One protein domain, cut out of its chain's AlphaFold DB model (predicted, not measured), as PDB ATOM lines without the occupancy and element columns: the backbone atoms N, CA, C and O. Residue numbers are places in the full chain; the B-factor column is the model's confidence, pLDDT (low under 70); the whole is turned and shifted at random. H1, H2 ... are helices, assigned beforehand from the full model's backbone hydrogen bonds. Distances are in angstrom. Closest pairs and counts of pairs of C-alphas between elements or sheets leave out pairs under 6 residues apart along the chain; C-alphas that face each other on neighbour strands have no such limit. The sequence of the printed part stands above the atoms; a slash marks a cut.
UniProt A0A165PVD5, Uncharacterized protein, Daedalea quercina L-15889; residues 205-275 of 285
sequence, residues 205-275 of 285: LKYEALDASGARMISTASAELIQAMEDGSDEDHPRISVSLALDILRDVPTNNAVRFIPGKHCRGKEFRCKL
ATOM      1  N   LEU A 205     239.997 107.158 176.699       51.84
ATOM      2  CA  LEU A 205     239.492 108.395 176.112       51.84
ATOM      3  C   LEU A 205     240.383 109.544 176.591       51.84
ATOM      4  O   LEU A 205     240.515 109.767 177.797       51.84
ATOM      5  N   LYS A 206     241.013 110.234 175.638       57.38
ATOM      6  CA  LYS A 206     241.719 111.484 175.898       57.38
ATOM      7  C   LYS A 206     240.648 112.547 176.102       57.38
ATOM      8  O   LYS A 206     239.941 112.894 175.165       57.38
ATOM      9  N   TYR A 207     240.476 112.969 177.348       57.75
ATOM     10  CA  TYR A 207     239.658 114.130 177.660       57.75
ATOM     11  C   TYR A 207     240.539 115.348 177.468       57.75
ATOM     12  O   TYR A 207     241.583 115.452 178.114       57.75
ATOM     13  N   GLU A 208     240.123 116.241 176.587       70.94
ATOM     14  CA  GLU A 208     240.610 117.606 176.627       70.94
ATOM     15  C   GLU A 208     239.942 118.272 177.826       70.94
ATOM     16  O   GLU A 208     238.723 118.178 178.007       70.94
ATOM     17  N   ALA A 209     240.750 118.825 178.729       72.81
ATOM     18  CA  ALA A 209     240.197 119.612 179.815       72.81
ATOM     19  C   ALA A 209     239.451 120.794 179.192       72.81
ATOM     20  O   ALA A 209     239.958 121.411 178.258       72.81
ATOM     21  N   LEU A 210     238.260 121.095 179.711       75.81
ATOM     22  CA  LEU A 210     237.615 122.364 179.404       75.81
ATOM     23  C   LEU A 210     238.614 123.485 179.691       75.81
ATOM     24  O   LEU A 210     239.347 123.445 180.686       75.81
ATOM     25  N   ASP A 211     238.644 124.460 178.797       86.94
ATOM     26  CA  ASP A 211     239.412 125.667 179.000       86.94
ATOM     27  C   ASP A 211     238.940 126.389 180.274       86.94
ATOM     28  O   ASP A 211     237.840 126.174 180.795       86.94
ATOM     29  N   ALA A 212     239.791 127.266 180.811       89.12
ATOM     30  CA  ALA A 212     239.455 128.018 182.019       89.12
ATOM     31  C   ALA A 212     238.168 128.849 181.847       89.12
ATOM     32  O   ALA A 212     237.479 129.113 182.832       89.12
ATOM     33  N   SER A 213     237.835 129.232 180.608       89.31
ATOM     34  CA  SER A 213     236.591 129.921 180.264       89.31
ATOM     35  C   SER A 213     235.372 129.004 180.407       89.31
ATOM     36  O   SER A 213     234.458 129.316 181.172       89.31
ATOM     37  N   GLY A 214     235.383 127.826 179.773       85.25
ATOM     38  CA  GLY A 214     234.301 126.847 179.866       85.25
ATOM     39  C   GLY A 214     234.042 126.380 181.294       85.25
ATOM     40  O   GLY A 214     232.891 126.282 181.718       85.25
ATOM     41  N   ALA A 215     235.103 126.171 182.076       85.06
ATOM     42  CA  ALA A 215     234.973 125.821 183.489       85.06
ATOM     43  C   ALA A 215     234.272 126.921 184.309       85.06
ATOM     44  O   ALA A 215     233.442 126.608 185.164       85.06
ATOM     45  N   ARG A 216     234.570 128.202 184.038       89.69
ATOM     46  CA  ARG A 216     233.906 129.336 184.702       89.69
ATOM     47  C   ARG A 216     232.435 129.424 184.320       89.69
ATOM     48  O   ARG A 216     231.618 129.528 185.221       89.69
ATOM     49  N   MET A 217     232.093 129.302 183.037       88.81
ATOM     50  CA  MET A 217     230.694 129.358 182.588       88.81
ATOM     51  C   MET A 217     229.843 128.243 183.200       88.81
ATOM     52  O   MET A 217     228.751 128.507 183.688       88.81
ATOM     53  N   ILE A 218     230.369 127.013 183.264       88.12
ATOM     54  CA  ILE A 218     229.679 125.902 183.941       88.12
ATOM     55  C   ILE A 218     229.490 126.206 185.428       88.12
ATOM     56  O   ILE A 218     228.424 125.940 185.978       88.12
ATOM     57  N   SER A 219     230.512 126.763 186.085       90.31
ATOM     58  CA  SER A 219     230.421 127.134 187.495       90.31
ATOM     59  C   SER A 219     229.368 128.220 187.726       90.31
ATOM     60  O   SER A 219     228.583 128.090 188.661       90.31
ATOM     61  N   THR A 220     229.323 129.250 186.877       93.62
ATOM     62  CA  THR A 220     228.335 130.334 186.954       93.62
ATOM     63  C   THR A 220     226.923 129.801 186.740       93.62
ATOM     64  O   THR A 220     226.090 129.957 187.626       93.62
ATOM     65  N   ALA A 221     226.684 129.058 185.656       90.88
ATOM     66  CA  ALA A 221     225.381 128.451 185.381       90.88
ATOM     67  C   ALA A 221     224.937 127.503 186.509       90.88
ATOM     68  O   ALA A 221     223.769 127.464 186.883       90.88
ATOM     69  N   SER A 222     225.870 126.752 187.109       90.12
ATOM     70  CA  SER A 222     225.544 125.894 188.253       90.12
ATOM     71  C   SER A 222     225.153 126.687 189.501       90.12
ATOM     72  O   SER A 222     224.259 126.256 190.225       90.12
ATOM     73  N   ALA A 223     225.789 127.837 189.744       93.62
ATOM     74  CA  ALA A 223     225.469 128.702 190.873       93.62
ATOM     75  C   ALA A 223     224.108 129.382 190.679       93.62
ATOM     76  O   ALA A 223     223.299 129.369 191.600       93.62
ATOM     77  N   GLU A 224     223.826 129.880 189.475       93.00
ATOM     78  CA  GLU A 224     222.526 130.465 189.122       93.00
ATOM     79  C   GLU A 224     221.392 129.443 189.231       93.00
ATOM     80  O   GLU A 224     220.326 129.760 189.748       93.00
ATOM     81  N   LEU A 225     221.624 128.194 188.814       90.38
ATOM     82  CA  LEU A 225     220.632 127.127 188.948       90.38
ATOM     83  C   LEU A 225     220.321 126.817 190.418       90.38
ATOM     84  O   LEU A 225     219.162 126.619 190.767       90.38
ATOM     85  N   ILE A 226     221.348 126.769 191.272       89.69
ATOM     86  CA  ILE A 226     221.179 126.554 192.716       89.69
ATOM     87  C   ILE A 226     220.425 127.732 193.330       89.69
ATOM     88  O   ILE A 226     219.454 127.513 194.044       89.69
ATOM     89  N   GLN A 227     220.809 128.960 192.990       93.00
ATOM     90  CA  GLN A 227     220.137 130.160 193.475       93.00
ATOM     91  C   GLN A 227     218.664 130.196 193.043       93.00
ATOM     92  O   GLN A 227     217.788 130.404 193.869       93.00
ATOM     93  N   ALA A 228     218.365 129.883 191.780       89.38
ATOM     94  CA  ALA A 228     216.992 129.800 191.282       89.38
ATOM     95  C   ALA A 228     216.166 128.700 191.974       89.38
ATOM     96  O   ALA A 228     214.942 128.797 192.051       89.38
ATOM     97  N   MET A 229     216.817 127.641 192.461       86.50
ATOM     98  CA  MET A 229     216.165 126.636 193.297       86.50
ATOM     99  C   MET A 229     215.910 127.157 194.717       86.50
ATOM    100  O   MET A 229     214.868 126.839 195.277       86.50
ATOM    101  N   GLU A 230     216.821 127.944 195.288       90.31
ATOM    102  CA  GLU A 230     216.708 128.516 196.640       90.31
ATOM    103  C   GLU A 230     215.712 129.688 196.719       90.31
ATOM    104  O   GLU A 230     215.015 129.824 197.720       90.31
ATOM    105  N   ASP A 231     215.587 130.489 195.656       88.25
ATOM    106  CA  ASP A 231     214.682 131.647 195.592       88.25
ATOM    107  C   ASP A 231     213.196 131.251 195.467       88.25
ATOM    108  O   ASP A 231     212.296 132.065 195.699       88.25
ATOM    109  N   GLY A 232     212.904 129.997 195.108       82.75
ATOM    110  CA  GLY A 232     211.541 129.474 195.088       82.75
ATOM    111  C   GLY A 232     211.009 129.313 196.511       82.75
ATOM    112  O   GLY A 232     211.298 128.307 197.147       82.75
ATOM    113  N   SER A 233     210.202 130.270 196.991       68.81
ATOM    114  CA  SER A 233     209.717 130.372 198.386       68.81
ATOM    115  C   SER A 233     208.836 129.217 198.897       68.81
ATOM    116  O   SER A 233     208.243 129.327 199.970       68.81
ATOM    117  N   ASP A 234     208.704 128.133 198.139       79.94
ATOM    118  CA  ASP A 234     208.070 126.904 198.597       79.94
ATOM    119  C   ASP A 234     209.113 126.088 199.374       79.94
ATOM    120  O   ASP A 234     209.776 125.208 198.820       79.94
ATOM    121  N   GLU A 235     209.231 126.378 200.675       76.81
ATOM    122  CA  GLU A 235     210.109 125.697 201.653       76.81
ATOM    123  C   GLU A 235     210.062 124.162 201.562       76.81
ATOM    124  O   GLU A 235     211.042 123.469 201.838       76.81
ATOM    125  N   ASP A 236     208.936 123.601 201.119       77.94
ATOM    126  CA  ASP A 236     208.777 122.157 201.020       77.94
ATOM    127  C   ASP A 236     209.359 121.567 199.725       77.94
ATOM    128  O   ASP A 236     209.720 120.384 199.696       77.94
ATOM    129  N   HIS A 237     209.432 122.341 198.635       69.19
ATOM    130  CA  HIS A 237     209.841 121.851 197.317       69.19
ATOM    131  C   HIS A 237     210.416 122.989 196.458       69.19
ATOM    132  O   HIS A 237     209.646 123.619 195.730       69.19
ATOM    133  N   PRO A 238     211.748 123.192 196.430       70.62
ATOM    134  CA  PRO A 238     212.360 124.141 195.509       70.62
ATOM    135  C   PRO A 238     212.031 123.726 194.070       70.62
ATOM    136  O   PRO A 238     212.493 122.695 193.564       70.62
ATOM    137  N   ARG A 239     211.150 124.495 193.433       79.19
ATOM    138  CA  ARG A 239     210.652 124.250 192.079       79.19
ATOM    139  C   ARG A 239     211.180 125.339 191.172       79.19
ATOM    140  O   ARG A 239     210.648 126.437 191.111       79.19
ATOM    141  N   ILE A 240     212.196 124.980 190.411       86.56
ATOM    142  CA  ILE A 240     212.618 125.747 189.251       86.56
ATOM    143  C   ILE A 240     211.733 125.375 188.055       86.56
ATOM    144  O   ILE A 240     211.456 124.196 187.809       86.56
ATOM    145  N   SER A 241     211.273 126.378 187.304       86.38
ATOM    146  CA  SER A 241     210.581 126.137 186.039       86.38
ATOM    147  C   SER A 241     211.549 125.535 185.018       86.38
ATOM    148  O   SER A 241     212.719 125.904 184.937       86.38
ATOM    149  N   VAL A 242     211.062 124.593 184.208       82.94
ATOM    150  CA  VAL A 242     211.894 123.936 183.185       82.94
ATOM    151  C   VAL A 242     212.466 124.960 182.201       82.94
ATOM    152  O   VAL A 242     213.612 124.824 181.793       82.94
ATOM    153  N   SER A 243     211.704 126.003 181.861       89.75
ATOM    154  CA  SER A 243     212.170 127.092 180.999       89.75
ATOM    155  C   SER A 243     213.356 127.838 181.607       89.75
ATOM    156  O   SER A 243     214.368 127.981 180.934       89.75
ATOM    157  N   LEU A 244     213.282 128.219 182.887       89.69
ATOM    158  CA  LEU A 244     214.373 128.910 183.575       89.69
ATOM    159  C   LEU A 244     215.630 128.036 183.656       89.69
ATOM    160  O   LEU A 244     216.731 128.509 183.400       89.69
ATOM    161  N   ALA A 245     215.473 126.740 183.947       87.50
ATOM    162  CA  ALA A 245     216.600 125.809 183.964       87.50
ATOM    163  C   ALA A 245     217.275 125.696 182.589       87.50
ATOM    164  O   ALA A 245     218.499 125.626 182.501       87.50
ATOM    165  N   LEU A 246     216.483 125.654 181.514       86.38
ATOM    166  CA  LEU A 246     217.007 125.584 180.153       86.38
ATOM    167  C   LEU A 246     217.669 126.895 179.725       86.38
ATOM    168  O   LEU A 246     218.705 126.829 179.071       86.38
ATOM    169  N   ASP A 247     217.124 128.045 180.125       90.50
ATOM    170  CA  ASP A 247     217.731 129.353 179.863       90.50
ATOM    171  C   ASP A 247     219.095 129.480 180.549       90.50
ATOM    172  O   ASP A 247     220.073 129.807 179.882       90.50
ATOM    173  N   ILE A 248     219.208 129.097 181.827       90.56
ATOM    174  CA  ILE A 248     220.490 129.092 182.561       90.56
ATOM    175  C   ILE A 248     221.523 128.174 181.882       90.56
ATOM    176  O   ILE A 248     222.720 128.458 181.844       90.56
ATOM    177  N   LEU A 249     221.076 127.044 181.328       86.62
ATOM    178  CA  LEU A 249     221.960 126.072 180.679       86.62
ATOM    179  C   LEU A 249     222.270 126.399 179.212       86.62
ATOM    180  O   LEU A 249     223.139 125.746 178.628       86.62
ATOM    181  N   ARG A 250     221.588 127.379 178.611       90.69
ATOM    182  CA  ARG A 250     221.707 127.713 177.185       90.69
ATOM    183  C   ARG A 250     223.110 128.178 176.808       90.69
ATOM    184  O   ARG A 250     223.599 127.827 175.735       90.69
ATOM    185  N   ASP A 251     223.755 128.910 177.709       84.00
ATOM    186  CA  ASP A 251     225.067 129.516 177.474       84.00
ATOM    187  C   ASP A 251     226.233 128.581 177.829       84.00
ATOM    188  O   ASP A 251     227.402 128.907 177.608       84.00
ATOM    189  N   VAL A 252     225.944 127.382 178.345       87.81
ATOM    190  CA  VAL A 252     226.979 126.393 178.649       87.81
ATOM    191  C   VAL A 252     227.502 125.792 177.336       87.81
ATOM    192  O   VAL A 252     226.754 125.113 176.626       87.81
ATOM    193  N   PRO A 253     228.795 125.966 176.993       82.81
ATOM    194  CA  PRO A 253     229.327 125.473 175.731       82.81
ATOM    195  C   PRO A 253     229.274 123.944 175.686       82.81
ATOM    196  O   PRO A 253     229.911 123.243 176.475       82.81
ATOM    197  N   THR A 254     228.549 123.408 174.706       81.88
ATOM    198  CA  THR A 254     228.408 121.957 174.506       81.88
ATOM    199  C   THR A 254     229.430 121.378 173.530       81.88
ATOM    200  O   THR A 254     229.498 120.162 173.368       81.88
ATOM    201  N   ASN A 255     230.282 122.217 172.932       78.94
ATOM    202  CA  ASN A 255     231.258 121.820 171.910       78.94
ATOM    203  C   ASN A 255     232.223 120.723 172.398       78.94
ATOM    204  O   ASN A 255     232.642 119.878 171.613       78.94
ATOM    205  N   ASN A 256     232.502 120.691 173.707       65.44
ATOM    206  CA  ASN A 256     233.360 119.693 174.353       65.44
ATOM    207  C   ASN A 256     232.574 118.698 175.226       65.44
ATOM    208  O   ASN A 256     233.161 117.906 175.972       65.44
ATOM    209  N   ALA A 257     231.240 118.721 175.162       69.12
ATOM    210  CA  ALA A 257     230.409 117.795 175.910       69.12
ATOM    211  C   ALA A 257     230.488 116.400 175.278       69.12
ATOM    212  O   ALA A 257     230.162 116.180 174.110       69.12
ATOM    213  N   VAL A 258     230.903 115.410 176.066       62.97
ATOM    214  CA  VAL A 258     230.908 114.022 175.605       62.97
ATOM    215  C   VAL A 258     229.475 113.512 175.593       62.97
ATOM    216  O   VAL A 258     228.841 113.388 176.641       62.97
ATOM    217  N   ARG A 259     228.979 113.154 174.404       65.81
ATOM    218  CA  ARG A 259     227.680 112.497 174.261       65.81
ATOM    219  C   ARG A 259     227.647 111.231 175.115       65.81
ATOM    220  O   ARG A 259     228.431 110.298 174.912       65.81
ATOM    221  N   PHE A 260     226.733 111.210 176.076       66.25
ATOM    222  CA  PHE A 260     226.492 110.051 176.917       66.25
ATOM    223  C   PHE A 260     225.874 108.927 176.076       66.25
ATOM    224  O   PHE A 260     224.859 109.129 175.414       66.25
ATOM    225  N   ILE A 261     226.495 107.745 176.091       74.19
ATOM    226  CA  ILE A 261     225.981 106.545 175.419       74.19
ATOM    227  C   ILE A 261     225.829 105.462 176.494       74.19
ATOM    228  O   ILE A 261     226.848 105.036 177.050       74.19
ATOM    229  N   PRO A 262     224.599 105.024 176.819       68.38
ATOM    230  CA  PRO A 262     224.372 103.933 177.763       68.38
ATOM    231  C   PRO A 262     225.184 102.680 177.396       68.38
ATOM    232  O   PRO A 262     225.308 102.329 176.227       68.38
ATOM    233  N   GLY A 263     225.774 102.022 178.393       71.81
ATOM    234  CA  GLY A 263     226.668 100.867 178.231       71.81
ATOM    235  C   GLY A 263     228.132 101.229 177.941       71.81
ATOM    236  O   GLY A 263     229.020 100.377 178.043       71.81
ATOM    237  N   LYS A 264     228.438 102.498 177.638       79.75
ATOM    238  CA  LYS A 264     229.824 102.929 177.434       79.75
ATOM    239  C   LYS A 264     230.583 102.889 178.760       79.75
ATOM    240  O   LYS A 264     230.117 103.375 179.789       79.75
ATOM    241  N   HIS A 265     231.776 102.310 178.735       71.38
ATOM    242  CA  HIS A 265     232.684 102.325 179.874       71.38
ATOM    243  C   HIS A 265     233.569 103.569 179.813       71.38
ATOM    244  O   HIS A 265     234.190 103.847 178.787       71.38
ATOM    245  N   CYS A 266     233.673 104.309 180.913       58.34
ATOM    246  CA  CYS A 266     234.655 105.375 181.055       58.34
ATOM    247  C   CYS A 266     235.262 105.362 182.470       58.34
ATOM    248  O   CYS A 266     234.572 105.201 183.474       58.34
ATOM    249  N   ARG A 267     236.600 105.465 182.539       68.38
ATOM    250  CA  ARG A 267     237.407 105.357 183.776       68.38
ATOM    251  C   ARG A 267     237.143 104.079 184.587       68.38
ATOM    252  O   ARG A 267     237.063 104.113 185.810       68.38
ATOM    253  N   GLY A 268     236.973 102.949 183.898       77.81
ATOM    254  CA  GLY A 268     236.676 101.664 184.542       77.81
ATOM    255  C   GLY A 268     235.288 101.594 185.188       77.81
ATOM    256  O   GLY A 268     234.983 100.609 185.856       77.81
ATOM    257  N   LYS A 269     234.447 102.614 184.988       65.50
ATOM    258  CA  LYS A 269     233.042 102.615 185.381       65.50
ATOM    259  C   LYS A 269     232.193 102.450 184.132       65.50
ATOM    260  O   LYS A 269     232.390 103.140 183.136       65.50
ATOM    261  N   GLU A 270     231.265 101.512 184.181       77.19
ATOM    262  CA  GLU A 270     230.263 101.363 183.140       77.19
ATOM    263  C   GLU A 270     229.094 102.289 183.430       77.19
ATOM    264  O   GLU A 270     228.504 102.256 184.515       77.19
ATOM    265  N   PHE A 271     228.738 103.096 182.444       61.41
ATOM    266  CA  PHE A 271     227.552 103.922 182.520       61.41
ATOM    267  C   PHE A 271     226.337 103.083 182.121       61.41
ATOM    268  O   PHE A 271     225.950 103.046 180.958       61.41
ATOM    269  N   ARG A 272     225.745 102.362 183.079       59.41
ATOM    270  CA  ARG A 272     224.521 101.578 182.848       59.41
ATOM    271  C   ARG A 272     223.282 102.435 183.094       59.41
ATOM    272  O   ARG A 272     223.055 102.870 184.220       59.41
ATOM    273  N   CYS A 273     222.442 102.587 182.075       45.25
ATOM    274  CA  CYS A 273     221.032 102.906 182.280       45.25
ATOM    275  C   CYS A 273     220.315 101.586 182.560       45.25
ATOM    276  O   CYS A 273     220.264 100.717 181.694       45.25
ATOM    277  N   LYS A 274     219.822 101.394 183.785       39.72
ATOM    278  CA  LYS A 274     218.937 100.269 184.093       39.72
ATOM    279  C   LYS A 274     217.502 100.758 183.972       39.72
ATOM    280  O   LYS A 274     217.094 101.617 184.749       39.72
ATOM    281  N   LEU A 275     216.773 100.197 183.013       38.91
ATOM    282  CA  LEU A 275     215.319 100.225 183.016       38.91
ATOM    283  C   LEU A 275     214.877  99.322 184.171       38.91
ATOM    284  O   LEU A 275     215.139  98.121 184.151       38.91
TER     285      LEU A 275
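What this domain is: This is residues 205 to 275 of the 285 residues of an uncharacterized protein of Daedalea quercina L-15889 (UniProt A0A165PVD5). Little of this domain is regular structure: a helical hairpin of long H1 and short H2, side by side, from which residues 251 to 275 lead away as a long stretch with no named element. The printed part has 71 residues, with two named helices, H1 then H2, and no named strand. The class is all helix, with 28 residues in named elements. The whole is loose and flat, radius of gyration of the C-alphas 15.7 A, spans 43 by 36 by 18 A.

Where its parts are: H1, residues 212 to 230, begins at C-alpha 212 (239.455, 128.018, 182.019) and is 27.0 A long. H2, residues 242 to 250, is 12.1 A long and ends at C-alpha 250 (221.707, 127.713, 177.185).

How they stand to each other: H1, with residues 221 to 225 alone, touches H2; their closest C-alphas, of Ala 221 and Ile 248, are 5.7 A apart. They form a helical hairpin, a shallow tilt of 17 degrees, opposite ways. In both helices every O i to N i+4 pair is within hydrogen-bond range. Residues 265 to 266 pair briefly with 269 to 270, antiparallel.

The domain as a whole: The C-alphas farthest apart, of Lys 206 and Ser 233, are 43.4 A apart. The printed part has no cut. The link from H1 to H2, 11 residues, is long. The mean pLDDT of the printed part is 78.1; 19 residues are under 70, among them 205 to 207, 256 to 260 and 271 to 275.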